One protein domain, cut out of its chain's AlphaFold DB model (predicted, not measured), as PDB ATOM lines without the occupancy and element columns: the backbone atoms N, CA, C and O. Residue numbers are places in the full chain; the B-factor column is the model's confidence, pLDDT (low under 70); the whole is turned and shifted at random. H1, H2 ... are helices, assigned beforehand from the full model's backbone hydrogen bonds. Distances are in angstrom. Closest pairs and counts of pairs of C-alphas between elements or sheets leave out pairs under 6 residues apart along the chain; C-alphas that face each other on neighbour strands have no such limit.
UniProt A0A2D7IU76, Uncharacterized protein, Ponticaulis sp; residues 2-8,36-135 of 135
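What this domain is: This is residues 2 to 8 and 36 to 135 of the 135 residues of an uncharacterized protein of Ponticaulis sp (UniProt A0A2D7IU76). A small body of helices has one long helix, H5, packed along it, and the last stretch of the printed part, residues 117 to 135, sticks out alone as an arm that makes the length. In the body H4 lies in the middle between H3 and H5, H2 packs on H4 and H5, and short H1 packs on H5. H2, H3, H4 and H5 form an up-and-down bundle, each running against the one before. The printed part has 107 residues with five named helices, H1 to H5 in order, and no named strand: all helix, loose, radius of gyration of the C-alphas 17.7 A, spans 64 by 31 by 17 A.

How they stand to each other: Start at H1, residues 2 to 8, which touches H5, residues 99 to 133, at its residues 105 to 116 alone; the closest C-alphas, of Phe 3 and Ala 108, are 4.6 A apart. H2, residues 36 to 47, touches H4, residues 76 to 90, the same way at 35.4 degrees, only just a steep tilt; the closest C-alphas, of Gly 38 and Ala 90, are 4.1 A apart. H3, residues 52 to 71, forms a hairpin with H4 at a shallow tilt of 18 degrees; look for the closest C-alphas at Arg 70 and Gln 76, 3.9 A. H4 and H5 form another hairpin, closest at the C-alphas of Ser 89 and Gly 106, 5.5 A. H3 and H5 are apart. In all five helices every O i to N i+4 pair is within hydrogen-bond range.

Where its parts are: Find C-alpha 2 at (116.226, 174.704, 231.184), where H1 begins. H3 is 28.2 A long and H4 21.1 A. H5 runs 51.6 A to C-alpha 133 at (101.343, 158.433, 264.550).

The domain as a whole: Residues 9 to 35 are not printed; C-alphas 8 and 36 are 20.8 A apart across this cut. Of the links printed whole, none is long. Only residue 135 has a pLDDT under 70.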
ATOM      1  N   GLY A   2     116.971 175.975 231.119       82.75
ATOM      2  CA  GLY A   2     116.226 174.704 231.184       82.75
ATOM      3  C   GLY A   2     115.809 174.217 232.581       82.75
ATOM      4  O   GLY A   2     114.692 173.739 232.733       82.75
ATOM      5  N   PHE A   3     116.636 174.401 233.618       91.81
ATOM      6  CA  PHE A   3     116.297 173.945 234.976       91.81
ATOM      7  C   PHE A   3     115.086 174.672 235.569       91.81
ATOM      8  O   PHE A   3     114.163 174.032 236.059       91.81
ATOM      9  N   ALA A   4     115.080 176.009 235.527       92.56
ATOM     10  CA  ALA A   4     114.008 176.810 236.119       92.56
ATOM     11  C   ALA A   4     112.668 176.561 235.412       92.56
ATOM     12  O   ALA A   4     111.644 176.406 236.075       92.56
ATOM     13  N   LEU A   5     112.699 176.457 234.079       91.69
ATOM     14  CA  LEU A   5     111.539 176.097 233.266       91.69
ATOM     15  C   LEU A   5     111.058 174.671 233.574       91.69
ATOM     16  O   LEU A   5     109.872 174.450 233.788       91.69
ATOM     17  N   GLY A   6     111.975 173.703 233.645       92.69
ATOM     18  CA  GLY A   6     111.639 172.332 234.016       92.69
ATOM     19  C   GLY A   6     110.989 172.268 235.394       92.69
ATOM     20  O   GLY A   6     109.914 171.699 235.542       92.69
ATOM     21  N   ALA A   7     111.593 172.907 236.396       94.06
ATOM     22  CA  ALA A   7     111.102 172.890 237.769       94.06
ATOM     23  C   ALA A   7     109.704 173.514 237.888       94.06
ATOM     24  O   ALA A   7     108.846 172.951 238.569       94.06
ATOM     25  N   SER A   8     109.447 174.637 237.208       94.81
ATOM     26  CA  SER A   8     108.132 175.286 237.232       94.81
ATOM     27  C   SER A   8     107.061 174.432 236.554       94.81
ATOM     28  O   SER A   8     105.967 174.264 237.102       94.81
ATOM     29  N   VAL A  36     116.585 162.759 225.146       96.81
ATOM     30  CA  VAL A  36     117.254 161.910 224.149       96.81
ATOM     31  C   VAL A  36     116.577 162.044 222.787       96.81
ATOM     32  O   VAL A  36     117.258 162.251 221.786       96.81
ATOM     33  N   LEU A  37     115.244 161.988 222.741       95.81
ATOM     34  CA  LEU A  37     114.496 162.164 221.498       95.81
ATOM     35  C   LEU A  37     114.690 163.560 220.900       95.81
ATOM     36  O   LEU A  37     114.823 163.676 219.683       95.81
ATOM     37  N   GLY A  38     114.743 164.608 221.725       95.25
ATOM     38  CA  GLY A  38     114.949 165.971 221.241       95.25
ATOM     39  C   GLY A  38     116.341 166.187 220.646       95.25
ATOM     40  O   GLY A  38     116.477 166.801 219.586       95.25
ATOM     41  N   LEU A  39     117.364 165.601 221.269       95.50
ATOM     42  CA  LEU A  39     118.729 165.599 220.744       95.50
ATOM     43  C   LEU A  39     118.838 164.804 219.441       95.50
ATOM     44  O   LEU A  39     119.436 165.299 218.491       95.50
ATOM     45  N   ILE A  40     118.211 163.624 219.355       95.69
ATOM     46  CA  ILE A  40     118.152 162.838 218.110       95.69
ATOM     47  C   ILE A  40     117.471 163.647 217.007       95.69
ATOM     48  O   ILE A  40     118.005 163.749 215.909       95.69
ATOM     49  N   TYR A  41     116.325 164.263 217.298       95.06
ATOM     50  CA  TYR A  41     115.602 165.102 216.347       95.06
ATOM     51  C   TYR A  41     116.476 166.244 215.809       95.06
ATOM     52  O   TYR A  41     116.546 166.447 214.597       95.06
ATOM     53  N   ARG A  42     117.206 166.951 216.683       93.50
ATOM     54  CA  ARG A  42     118.114 168.030 216.261       93.50
ATOM     55  C   ARG A  42     119.342 167.512 215.517       93.50
ATOM     56  O   ARG A  42     119.750 168.139 214.545       93.50
ATOM     57  N   GLY A  43     119.886 166.371 215.930       93.06
ATOM     58  CA  GLY A  43     120.993 165.706 215.247       93.06
ATOM     59  C   GLY A  43     120.622 165.285 213.825       93.06
ATOM     60  O   GLY A  43     121.360 165.587 212.898       93.06
ATOM     61  N   LEU A  44     119.444 164.681 213.636       92.88
ATOM     62  CA  LEU A  44     118.931 164.316 212.312       92.88
ATOM     63  C   LEU A  44     118.716 165.546 211.425       92.88
ATOM     64  O   LEU A  44     119.080 165.522 210.255       92.88
ATOM     65  N   GLY A  45     118.160 166.626 211.981       92.75
ATOM     66  CA  GLY A  45     117.990 167.876 211.244       92.75
ATOM     67  C   GLY A  45     119.309 168.458 210.740       92.75
ATOM     68  O   GLY A  45     119.373 168.902 209.600       92.75
ATOM     69  N   ALA A  46     120.355 168.422 211.572       90.69
ATOM     70  CA  ALA A  46     121.678 168.932 211.224       90.69
ATOM     71  C   ALA A  46     122.445 168.016 210.253       90.69
ATOM     72  O   ALA A  46     123.072 168.518 209.328       90.69
ATOM     73  N   GLU A  47     122.391 166.695 210.444       93.75
ATOM     74  CA  GLU A  47     123.127 165.720 209.621       93.75
ATOM     75  C   GLU A  47     122.581 165.638 208.188       93.75
ATOM     76  O   GLU A  47     123.344 165.514 207.234       93.75
ATOM     77  N   PHE A  48     121.257 165.717 208.030       94.31
ATOM     78  CA  PHE A  48     120.589 165.563 206.734       94.31
ATOM     79  C   PHE A  48     120.151 166.891 206.098       94.31
ATOM     80  O   PHE A  48     119.436 166.856 205.097       94.31
ATOM     81  N   ASP A  49     120.539 168.032 206.679       92.56
ATOM     82  CA  ASP A  49     120.142 169.385 206.246       92.56
ATOM     83  C   ASP A  49     118.626 169.496 205.976       92.56
ATOM     84  O   ASP A  49     118.161 169.937 204.922       92.56
ATOM     85  N   LEU A  50     117.823 168.990 206.923       91.88
ATOM     86  CA  LEU A  50     116.375 168.888 206.744       91.88
ATOM     87  C   LEU A  50     115.726 170.271 206.747       91.88
ATOM     88  O   LEU A  50     115.977 171.099 207.627       91.88
ATOM     89  N   SER A  51     114.799 170.489 205.811       92.25
ATOM     90  CA  SER A  51     114.042 171.736 205.763       92.25
ATOM     91  C   SER A  51     113.166 171.920 207.018       92.25
ATOM     92  O   SER A  51     112.714 170.936 207.620       92.25
ATOM     93  N   PRO A  52     112.861 173.174 207.409       90.19
ATOM     94  CA  PRO A  52     112.003 173.456 208.561       90.19
ATOM     95  C   PRO A  52     110.633 172.769 208.492       90.19
ATOM     96  O   PRO A  52     110.143 172.284 209.510       90.19
ATOM     97  N   ASP A  53     110.043 172.659 207.300       92.94
ATOM     98  CA  ASP A  53     108.745 172.007 207.102       92.94
ATOM     99  C   ASP A  53     108.803 170.506 207.415       92.94
ATOM    100  O   ASP A  53     107.914 169.963 208.075       92.94
ATOM    101  N   VAL A  54     109.882 169.831 206.998       93.81
ATOM    102  CA  VAL A  54     110.112 168.409 207.296       93.81
ATOM    103  C   VAL A  54     110.346 168.209 208.790       93.81
ATOM    104  O   VAL A  54     109.799 167.281 209.387       93.81
ATOM    105  N   MET A  55     111.107 169.105 209.413       93.88
ATOM    106  CA  MET A  55     111.345 169.100 210.855       93.88
ATOM    107  C   MET A  55     110.033 169.274 211.641       93.88
ATOM    108  O   MET A  55     109.741 168.494 212.547       93.88
ATOM    109  N   ILE A  56     109.165 170.208 211.242       93.75
ATOM    110  CA  ILE A  56     107.834 170.381 211.846       93.75
ATOM    111  C   ILE A  56     106.970 169.131 211.650       93.75
ATOM    112  O   ILE A  56     106.318 168.686 212.597       93.75
ATOM    113  N   ALA A  57     106.981 168.525 210.459       94.56
ATOM    114  CA  ALA A  57     106.242 167.293 210.196       94.56
ATOM    115  C   ALA A  57     106.727 166.131 211.085       94.56
ATOM    116  O   ALA A  57     105.910 165.413 211.664       94.56
ATOM    117  N   LEU A  58     108.042 165.983 211.269       93.88
ATOM    118  CA  LEU A  58     108.625 165.005 212.192       93.88
ATOM    119  C   LEU A  58     108.188 165.268 213.635       93.88
ATOM    120  O   LEU A  58     107.748 164.347 214.327       93.88
ATOM    121  N   ALA A  59     108.245 166.522 214.086       94.56
ATOM    122  CA  ALA A  59     107.775 166.890 215.414       94.56
ATOM    123  C   ALA A  59     106.277 166.589 215.598       94.56
ATOM    124  O   ALA A  59     105.881 166.099 216.654       94.56
ATOM    125  N   ALA A  60     105.449 166.801 214.570       94.75
ATOM    126  CA  ALA A  60     104.028 166.460 214.600       94.75
ATOM    127  C   ALA A  60     103.794 164.950 214.780       94.75
ATOM    128  O   ALA A  60     102.915 164.557 215.550       94.75
ATOM    129  N   VAL A  61     104.611 164.098 214.149       93.56
ATOM    130  CA  VAL A  61     104.573 162.641 214.367       93.56
ATOM    131  C   VAL A  61     104.909 162.301 215.822       93.56
ATOM    132  O   VAL A  61     104.174 161.538 216.451       93.56
ATOM    133  N   PHE A  62     105.958 162.903 216.393       91.69
ATOM    134  CA  PHE A  62     106.311 162.712 217.807       91.69
ATOM    135  C   PHE A  62     105.187 163.151 218.751       91.69
ATOM    136  O   PHE A  62     104.788 162.380 219.627       91.69
ATOM    137  N   ILE A  63     104.614 164.337 218.522       92.62
ATOM    138  CA  ILE A  63     103.473 164.848 219.291       92.62
ATOM    139  C   ILE A  63     102.298 163.873 219.207       92.62
ATOM    140  O   ILE A  63     101.692 163.568 220.239       92.62
ATOM    141  N   GLY A  64     101.986 163.366 218.011       93.00
ATOM    142  CA  GLY A  64     100.922 162.391 217.783       93.00
ATOM    143  C   GLY A  64     101.139 161.098 218.568       93.00
ATOM    144  O   GLY A  64     100.247 160.666 219.301       93.00
ATOM    145  N   LEU A  65     102.344 160.527 218.499       91.00
ATOM    146  CA  LEU A  65     102.711 159.318 219.242       91.00
ATOM    147  C   LEU A  65     102.629 159.528 220.756       91.00
ATOM    148  O   LEU A  65     102.019 158.723 221.462       91.00
ATOM    149  N   GLY A  66     103.182 160.622 221.276       88.81
ATOM    150  CA  GLY A  66     103.105 160.898 222.707       88.81
ATOM    151  C   GLY A  66     101.683 161.246 223.167       88.81
ATOM    152  O   GLY A  66     101.308 160.908 224.287       88.81
ATOM    153  N   SER A  67     100.845 161.827 222.300       89.88
ATOM    154  CA  SER A  67      99.422 162.072 222.581       89.88
ATOM    155  C   SER A  67      98.634 160.765 222.648       89.88
ATOM    156  O   SER A  67      97.810 160.589 223.545       89.88
ATOM    157  N   TYR A  68      98.944 159.813 221.767       92.12
ATOM    158  CA  TYR A  68      98.401 158.459 221.823       92.12
ATOM    159  C   TYR A  68      98.814 157.733 223.114       92.12
ATOM    160  O   TYR A  68      97.964 157.180 223.813       92.12
ATOM    161  N   LEU A  69     100.095 157.808 223.501       88.62
ATOM    162  CA  LEU A  69     100.565 157.280 224.789       88.62
ATOM    163  C   LEU A  69      99.882 157.974 225.973       88.62
ATOM    164  O   LEU A  69      99.556 157.322 226.967       88.62
ATOM    165  N   ARG A  70      99.639 159.283 225.868       87.75
ATOM    166  CA  ARG A  70      98.964 160.069 226.901       87.75
ATOM    167  C   ARG A  70      97.496 159.665 227.077       87.75
ATOM    168  O   ARG A  70      97.000 159.698 228.199       87.75
ATOM    169  N   ALA A  71      96.819 159.267 226.000       89.44
ATOM    170  CA  ALA A  71      95.410 158.875 226.022       89.44
ATOM    171  C   ALA A  71      95.146 157.563 226.785       89.44
ATOM    172  O   ALA A  71      94.034 157.337 227.259       89.44
ATOM    173  N   ASN A  72      96.154 156.697 226.936       88.19
ATOM    174  CA  ASN A  72      96.014 155.455 227.688       88.19
ATOM    175  C   ASN A  72      96.346 155.673 229.182       88.19
ATOM    176  O   ASN A  72      97.475 156.048 229.508       88.19
ATOM    177  N   PRO A  73      95.428 155.362 230.122       82.25
ATOM    178  CA  PRO A  73      95.634 155.568 231.560       82.25
ATOM    179  C   PRO A  73      96.893 154.912 232.138       82.25
ATOM    180  O   PRO A  73      97.431 155.392 233.137       82.25
ATOM    181  N   LYS A  74      97.370 153.817 231.528       84.69
ATOM    182  CA  LYS A  74      98.575 153.100 231.972       84.69
ATOM    183  C   LYS A  74      99.868 153.816 231.576       84.69
ATOM    184  O   LYS A  74     100.860 153.702 232.286       84.69
ATOM    185  N   THR A  75      99.859 154.550 230.466       86.00
ATOM    186  CA  THR A  75     101.036 155.239 229.909       86.00
ATOM    187  C   THR A  75     100.928 156.760 229.983       86.00
ATOM    188  O   THR A  75     101.861 157.447 229.576       86.00
ATOM    189  N   GLN A  76      99.842 157.294 230.553       84.69
ATOM    190  CA  GLN A  76      99.545 158.728 230.565       84.69
ATOM    191  C   GLN A  76     100.681 159.600 231.116       84.69
ATOM    192  O   GLN A  76     100.975 160.652 230.554       84.69
ATOM    193  N   ALA A  77     101.340 159.141 232.185       81.38
ATOM    194  CA  ALA A  77     102.435 159.864 232.826       81.38
ATOM    195  C   ALA A  77     103.669 159.927 231.915       81.38
ATOM    196  O   ALA A  77     104.261 160.987 231.750       81.38
ATOM    197  N   PHE A  78     103.996 158.815 231.252       82.69
ATOM    198  CA  PHE A  78     105.095 158.757 230.288       82.69
ATOM    199  C   PHE A  78     104.814 159.620 229.061       82.69
ATOM    200  O   PHE A  78     105.654 160.426 228.676       82.69
ATOM    201  N   GLY A  79     103.627 159.481 228.464       82.12
ATOM    202  CA  GLY A  79     103.256 160.228 227.262       82.12
ATOM    203  C   GLY A  79     103.269 161.741 227.476       82.12
ATOM    204  O   GLY A  79     103.668 162.476 226.579       82.12
ATOM    205  N   LEU A  80     102.886 162.206 228.669       83.62
ATOM    206  CA  LEU A  80     102.945 163.620 229.029       83.62
ATOM    207  C   LEU A  80     104.391 164.135 229.104       83.62
ATOM    208  O   LEU A  80     104.739 165.069 228.381       83.62
ATOM    209  N   ASP A  81     105.213 163.528 229.963       89.31
ATOM    210  CA  ASP A  81     106.554 164.038 230.261       89.31
ATOM    211  C   ASP A  81     107.483 163.914 229.047       89.31
ATOM    212  O   ASP A  81     108.232 164.844 228.755       89.31
ATOM    213  N   ILE A  82     107.388 162.815 228.287       92.50
ATOM    214  CA  ILE A  82     108.201 162.605 227.080       92.50
ATOM    215  C   ILE A  82     107.904 163.684 226.040       92.50
ATOM    216  O   ILE A  82     108.840 164.312 225.554       92.50
ATOM    217  N   ASN A  83     106.629 163.936 225.715       93.00
ATOM    218  CA  ASN A  83     106.265 164.928 224.695       93.00
ATOM    219  C   ASN A  83     106.698 166.335 225.089       93.00
ATOM    220  O   ASN A  83     107.255 167.078 224.288       93.00
ATOM    221  N   MET A  84     106.417 166.706 226.332       92.75
ATOM    222  CA  MET A  84     106.720 168.037 226.823       92.75
ATOM    223  C   MET A  84     108.229 168.290 226.835       92.75
ATOM    224  O   MET A  84     108.692 169.304 226.321       92.75
ATOM    225  N   VAL A  85     109.005 167.354 227.387       94.75
ATOM    226  CA  VAL A  85     110.461 167.492 227.472       94.75
ATOM    227  C   VAL A  85     111.113 167.365 226.096       94.75
ATOM    228  O   VAL A  85     112.078 168.079 225.835       94.75
ATOM    229  N   PHE A  86     110.566 166.550 225.189       95.25
ATOM    230  CA  PHE A  86     110.963 166.530 223.778       95.25
ATOM    231  C   PHE A  86     110.855 167.925 223.158       95.25
ATOM    232  O   PHE A  86     111.859 168.444 222.688       95.25
ATOM    233  N   LEU A  87     109.685 168.567 223.224       93.62
ATOM    234  CA  LEU A  87     109.470 169.874 222.592       93.62
ATOM    235  C   LEU A  87     110.410 170.952 223.135       93.62
ATOM    236  O   LEU A  87     110.946 171.746 222.364       93.62
ATOM    237  N   ILE A  88     110.628 170.956 224.454       93.31
ATOM    238  CA  ILE A  88     111.510 171.923 225.113       93.31
ATOM    239  C   ILE A  88     112.977 171.648 224.760       93.31
ATOM    240  O   ILE A  88     113.701 172.574 224.419       93.31
ATOM    241  N   SER A  89     113.427 170.393 224.842       93.19
ATOM    242  CA  SER A  89     114.831 170.032 224.586       93.19
ATOM    243  C   SER A  89     115.220 170.116 223.110       93.19
ATOM    244  O   SER A  89     116.365 170.426 222.801       93.19
ATOM    245  N   ALA A  90     114.276 169.857 222.206       91.94
ATOM    246  CA  ALA A  90     114.456 170.011 220.770       91.94
ATOM    247  C   ALA A  90     114.333 171.465 220.301       91.94
ATOM    248  O   ALA A  90     114.696 171.745 219.162       91.94
ATOM    249  N   GLU A  91     113.776 172.352 221.133       91.94
ATOM    250  CA  GLU A  91     113.392 173.716 220.756       91.94
ATOM    251  C   GLU A  91     112.579 173.740 219.454       91.94
ATOM    252  O   GLU A  91     112.865 174.500 218.533       91.94
ATOM    253  N   VAL A  92     111.582 172.854 219.338       88.50
ATOM    254  CA  VAL A  92     110.820 172.697 218.089       88.50
ATOM    255  C   VAL A  92     110.243 174.042 217.638       88.50
ATOM    256  O   VAL A  92     109.540 174.712 218.390       88.50
ATOM    257  N   GLY A  93     110.523 174.412 216.385       82.62
ATOM    258  CA  GLY A  93     110.097 175.681 215.790       82.62
ATOM    259  C   GLY A  93     111.049 176.854 216.044       82.62
ATOM    260  O   GLY A  93     110.784 177.950 215.559       82.62
ATOM    261  N   LEU A  94     112.153 176.638 216.764       82.00
ATOM    262  CA  LEU A  94     113.178 177.637 217.046       82.00
ATOM    263  C   LEU A  94     114.571 177.099 216.674       82.00
ATOM    264  O   LEU A  94     114.879 175.917 216.809       82.00
ATOM    265  N   THR A  95     115.445 177.993 216.223       71.69
ATOM    266  CA  THR A  95     116.874 177.720 215.995       71.69
ATOM    267  C   THR A  95     117.683 178.730 216.794       71.69
ATOM    268  O   THR A  95     118.318 179.624 216.244       71.69
ATOM    269  N   LEU A  96     117.586 178.628 218.120       73.56
ATOM    270  CA  LEU A  96     118.228 179.573 219.034       73.56
ATOM    271  C   LEU A  96     119.602 179.084 219.483       73.56
ATOM    272  O   LEU A  96     120.538 179.877 219.520       73.56
ATOM    273  N   HIS A  97     119.724 177.790 219.791       89.44
ATOM    274  CA  HIS A  97     120.911 177.264 220.458       89.44
ATOM    275  C   HIS A  97     121.673 176.209 219.648       89.44
ATOM    276  O   HIS A  97     121.113 175.434 218.862       89.44
ATOM    277  N   THR A  98     122.983 176.182 219.892       90.81
ATOM    278  CA  THR A  98     123.929 175.176 219.403       90.81
ATOM    279  C   THR A  98     123.702 173.821 220.080       90.81
ATOM    280  O   THR A  98     123.115 173.722 221.158       90.81
ATOM    281  N   TYR A  99     124.199 172.740 219.476       90.62
ATOM    282  CA  TYR A  99     124.014 171.389 220.021       90.62
ATOM    283  C   TYR A  99     124.539 171.200 221.466       90.62
ATOM    284  O   TYR A  99     123.826 170.601 222.275       90.62
ATOM    285  N   PRO A 100     125.718 171.732 221.860       93.00
ATOM    286  CA  PRO A 100     126.177 171.664 223.251       93.00
ATOM    287  C   PRO A 100     125.250 172.388 224.237       93.00
ATOM    288  O   PRO A 100     125.023 171.905 225.345       93.00
ATOM    289  N   GLU A 101     124.676 173.523 223.836       93.25
ATOM    290  CA  GLU A 101     123.725 174.274 224.661       93.25
ATOM    291  C   GLU A 101     122.411 173.504 224.840       93.25
ATOM    292  O   GLU A 101     121.887 173.449 225.954       93.25
ATOM    293  N   LEU A 102     121.927 172.833 223.787       92.94
ATOM    294  CA  LEU A 102     120.770 171.934 223.863       92.94
ATOM    295  C   LEU A 102     121.033 170.763 224.814       92.94
ATOM    296  O   LEU A 102     120.179 170.427 225.635       92.94
ATOM    297  N   LEU A 103     122.235 170.178 224.768       94.44
ATOM    298  CA  LEU A 103     122.638 169.116 225.691       94.44
ATOM    299  C   LEU A 103     122.642 169.611 227.143       94.44
ATOM    300  O   LEU A 103     122.053 168.966 228.014       94.44
ATOM    301  N   MET A 104     123.249 170.770 227.416       95.75
ATOM    302  CA  MET A 104     123.243 171.374 228.755       95.75
ATOM    303  C   MET A 104     121.820 171.713 229.223       95.75
ATOM    304  O   MET A 104     121.479 171.481 230.386       95.75
ATOM    305  N   GLY A 105     120.970 172.216 228.324       94.38
ATOM    306  CA  GLY A 105     119.552 172.468 228.578       94.38
ATOM    307  C   GLY A 105     118.783 171.191 228.921       94.38
ATOM    308  O   GLY A 105     118.025 171.171 229.892       94.38
ATOM    309  N   GLY A 106     119.033 170.106 228.188       94.94
ATOM    310  CA  GLY A 106     118.475 168.780 228.443       94.94
ATOM    311  C   GLY A 106     118.901 168.205 229.795       94.94
ATOM    312  O   GLY A 106     118.057 167.783 230.585       94.94
ATOM    313  N   VAL A 107     120.193 168.265 230.124       96.62
ATOM    314  CA  VAL A 107     120.703 167.851 231.444       96.62
ATOM    315  C   VAL A 107     120.040 168.659 232.562       96.62
ATOM    316  O   VAL A 107     119.642 168.099 233.583       96.62
ATOM    317  N   ALA A 108     119.851 169.964 232.356       97.00
ATOM    318  CA  ALA A 108     119.161 170.824 233.308       97.00
ATOM    319  C   ALA A 108     117.682 170.423 233.507       97.00
ATOM    320  O   ALA A 108     117.191 170.460 234.636       97.00
ATOM    321  N   LEU A 109     116.983 169.987 232.452       96.25
ATOM    322  CA  LEU A 109     115.615 169.457 232.546       96.25
ATOM    323  C   LEU A 109     115.562 168.144 233.335       96.25
ATOM    324  O   LEU A 109     114.706 167.986 234.203       96.25
ATOM    325  N   ILE A 110     116.503 167.227 233.097       96.75
ATOM    326  CA  ILE A 110     116.608 165.976 233.866       96.75
ATOM    327  C   ILE A 110     116.893 166.282 235.343       96.75
ATOM    328  O   ILE A 110     116.271 165.700 236.230       96.75
ATOM    329  N   GLY A 111     117.779 167.243 235.621       96.81
ATOM    330  CA  GLY A 111     118.054 167.714 236.979       96.81
ATOM    331  C   GLY A 111     116.805 168.249 237.682       96.81
ATOM    332  O   GLY A 111     116.556 167.914 238.842       96.81
ATOM    333  N   ALA A 112     115.977 169.024 236.979       96.50
ATOM    334  CA  ALA A 112     114.714 169.519 237.516       96.50
ATOM    335  C   ALA A 112     113.718 168.379 237.800       96.50
ATOM    336  O   ALA A 112     113.118 168.346 238.875       96.50
ATOM    337  N   ALA A 113     113.597 167.408 236.889       95.31
ATOM    338  CA  ALA A 113     112.764 166.219 237.078       95.31
ATOM    339  C   ALA A 113     113.187 165.410 238.317       95.31
ATOM    340  O   ALA A 113     112.346 165.015 239.128       95.31
ATOM    341  N   LEU A 114     114.495 165.196 238.498       96.38
ATOM    342  CA  LEU A 114     115.059 164.510 239.664       96.38
ATOM    343  C   LEU A 114     114.783 165.272 240.962       96.38
ATOM    344  O   LEU A 114     114.346 164.666 241.942       96.38
ATOM    345  N   MET A 115     114.985 166.593 240.964       96.44
ATOM    346  CA  MET A 115     114.704 167.438 242.126       96.44
ATOM    347  C   MET A 115     113.228 167.355 242.526       96.44
ATOM    348  O   MET A 115     112.923 167.064 243.683       96.44
ATOM    349  N   CYS A 116     112.305 167.559 241.580       94.69
ATOM    350  CA  CYS A 116     110.870 167.449 241.840       94.69
ATOM    351  C   CYS A 116     110.517 166.051 242.365       94.69
ATOM    352  O   CYS A 116     109.861 165.926 243.398       94.69
ATOM    353  N   THR A 117     111.023 164.995 241.726       94.38
ATOM    354  CA  THR A 117     110.810 163.609 242.170       94.38
ATOM    355  C   THR A 117     111.246 163.395 243.617       94.38
ATOM    356  O   THR A 117     110.511 162.791 244.399       94.38
ATOM    357  N   PHE A 118     112.423 163.898 243.991       95.62
ATOM    358  CA  PHE A 118     112.950 163.771 245.346       95.62
ATOM    359  C   PHE A 118     112.089 164.519 246.370       95.62
ATOM    360  O   PHE A 118     111.683 163.930 247.372       95.62
ATOM    361  N   ILE A 119     111.754 165.785 246.095       95.00
ATOM    362  CA  ILE A 119     110.947 166.627 246.988       95.00
ATOM    363  C   ILE A 119     109.568 165.996 247.221       95.00
ATOM    364  O   ILE A 119     109.170 165.780 248.367       95.00
ATOM    365  N   PHE A 120     108.854 165.627 246.154       92.88
ATOM    366  CA  PHE A 120     107.507 165.066 246.279       92.88
ATOM    367  C   PHE A 120     107.502 163.668 246.914       92.88
ATOM    368  O   PHE A 120     106.604 163.359 247.702       92.88
ATOM    369  N   ARG A 121     108.530 162.840 246.669       92.38
ATOM    370  CA  ARG A 121     108.718 161.579 247.411       92.38
ATOM    371  C   ARG A 121     108.908 161.824 248.904       92.38
ATOM    372  O   ARG A 121     108.268 161.148 249.710       92.38
ATOM    373  N   ALA A 122     109.769 162.768 249.280       92.62
ATOM    374  CA  ALA A 122     110.034 163.087 250.680       92.62
ATOM    375  C   ALA A 122     108.767 163.587 251.394       92.62
ATOM    376  O   ALA A 122     108.454 163.115 252.489       92.62
ATOM    377  N   MET A 123     107.993 164.461 250.744       91.06
ATOM    378  CA  MET A 123     106.707 164.939 251.264       91.06
ATOM    379  C   MET A 123     105.704 163.801 251.461       91.06
ATOM    380  O   MET A 123     105.056 163.725 252.503       91.06
ATOM    381  N   LEU A 124     105.600 162.879 250.501       89.56
ATOM    382  CA  LEU A 124     104.683 161.746 250.610       89.56
ATOM    383  C   LEU A 124     105.043 160.829 251.789       89.56
ATOM    384  O   LEU A 124     104.163 160.440 252.557       89.56
ATOM    385  N   ILE A 125     106.333 160.533 251.976       90.31
ATOM    386  CA  ILE A 125     106.818 159.744 253.118       90.31
ATOM    387  C   ILE A 125     106.525 160.467 254.439       90.31
ATOM    388  O   ILE A 125     106.114 159.831 255.411       90.31
ATOM    389  N   TYR A 126     106.723 161.785 254.487       91.31
ATOM    390  CA  TYR A 126     106.437 162.593 255.670       91.31
ATOM    391  C   TYR A 126     104.954 162.520 256.062       91.31
ATOM    392  O   TYR A 126     104.642 162.152 257.194       91.31
ATOM    393  N   VAL A 127     104.042 162.765 255.115       89.06
ATOM    394  CA  VAL A 127     102.589 162.720 255.355       89.06
ATOM    395  C   VAL A 127     102.143 161.335 255.837       89.06
ATOM    396  O   VAL A 127     101.386 161.226 256.801       89.06
ATOM    397  N   GLN A 128     102.662 160.261 255.235       88.94
ATOM    398  CA  GLN A 128     102.356 158.890 255.663       88.94
ATOM    399  C   GLN A 128     102.826 158.595 257.095       88.94
ATOM    400  O   GLN A 128     102.134 157.901 257.842       88.94
ATOM    401  N   ARG A 129     103.994 159.114 257.493       90.25
ATOM    402  CA  ARG A 129     104.525 158.940 258.855       90.25
ATOM    403  C   ARG A 129     103.700 159.688 259.895       90.25
ATOM    404  O   ARG A 129     103.480 159.132 260.966       90.25
ATOM    405  N   VAL A 130     103.252 160.906 259.588       89.25
ATOM    406  CA  VAL A 130     102.393 161.696 260.484       89.25
ATOM    407  C   VAL A 130     101.059 160.981 260.695       89.25
ATOM    408  O   VAL A 130     100.709 160.685 261.831       89.25
ATOM    409  N   HIS A 131     100.392 160.560 259.617       86.44
ATOM    410  CA  HIS A 131      99.103 159.868 259.717       86.44
ATOM    411  C   HIS A 131      99.178 158.527 260.471       86.44
ATOM    412  O   HIS A 131      98.208 158.101 261.089       86.44
ATOM    413  N   LYS A 132     100.330 157.842 260.443       83.56
ATOM    414  CA  LYS A 132     100.548 156.610 261.219       83.56
ATOM    415  C   LYS A 132     100.745 156.870 262.720       83.56
ATOM    416  O   LYS A 132     100.532 155.954 263.496       83.56
ATOM    417  N   ARG A 133     101.181 158.068 263.129       79.75
ATOM    418  CA  ARG A 133     101.343 158.433 264.550       79.75
ATOM    419  C   ARG A 133     100.033 158.849 265.222       79.75
ATOM    420  O   ARG A 133      99.970 158.842 266.442       79.75
ATOM    421  N   GLU A 134      99.034 159.236 264.436       75.62
ATOM    422  CA  GLU A 134      97.708 159.647 264.916       75.62
ATOM    423  C   GLU A 134      96.722 158.471 265.063       75.62
ATOM    424  O   GLU A 134      95.588 158.675 265.490       75.62
ATOM    425  N   LYS A 135      97.142 157.252 264.702       64.81
ATOM    426  CA  LYS A 135      96.397 155.999 264.890       64.81
ATOM    427  C   LYS A 135      97.064 155.149 265.957       64.81
ATOM    428  O   LYS A 135      96.312 154.486 266.699       64.81
TER     429      LYS A 135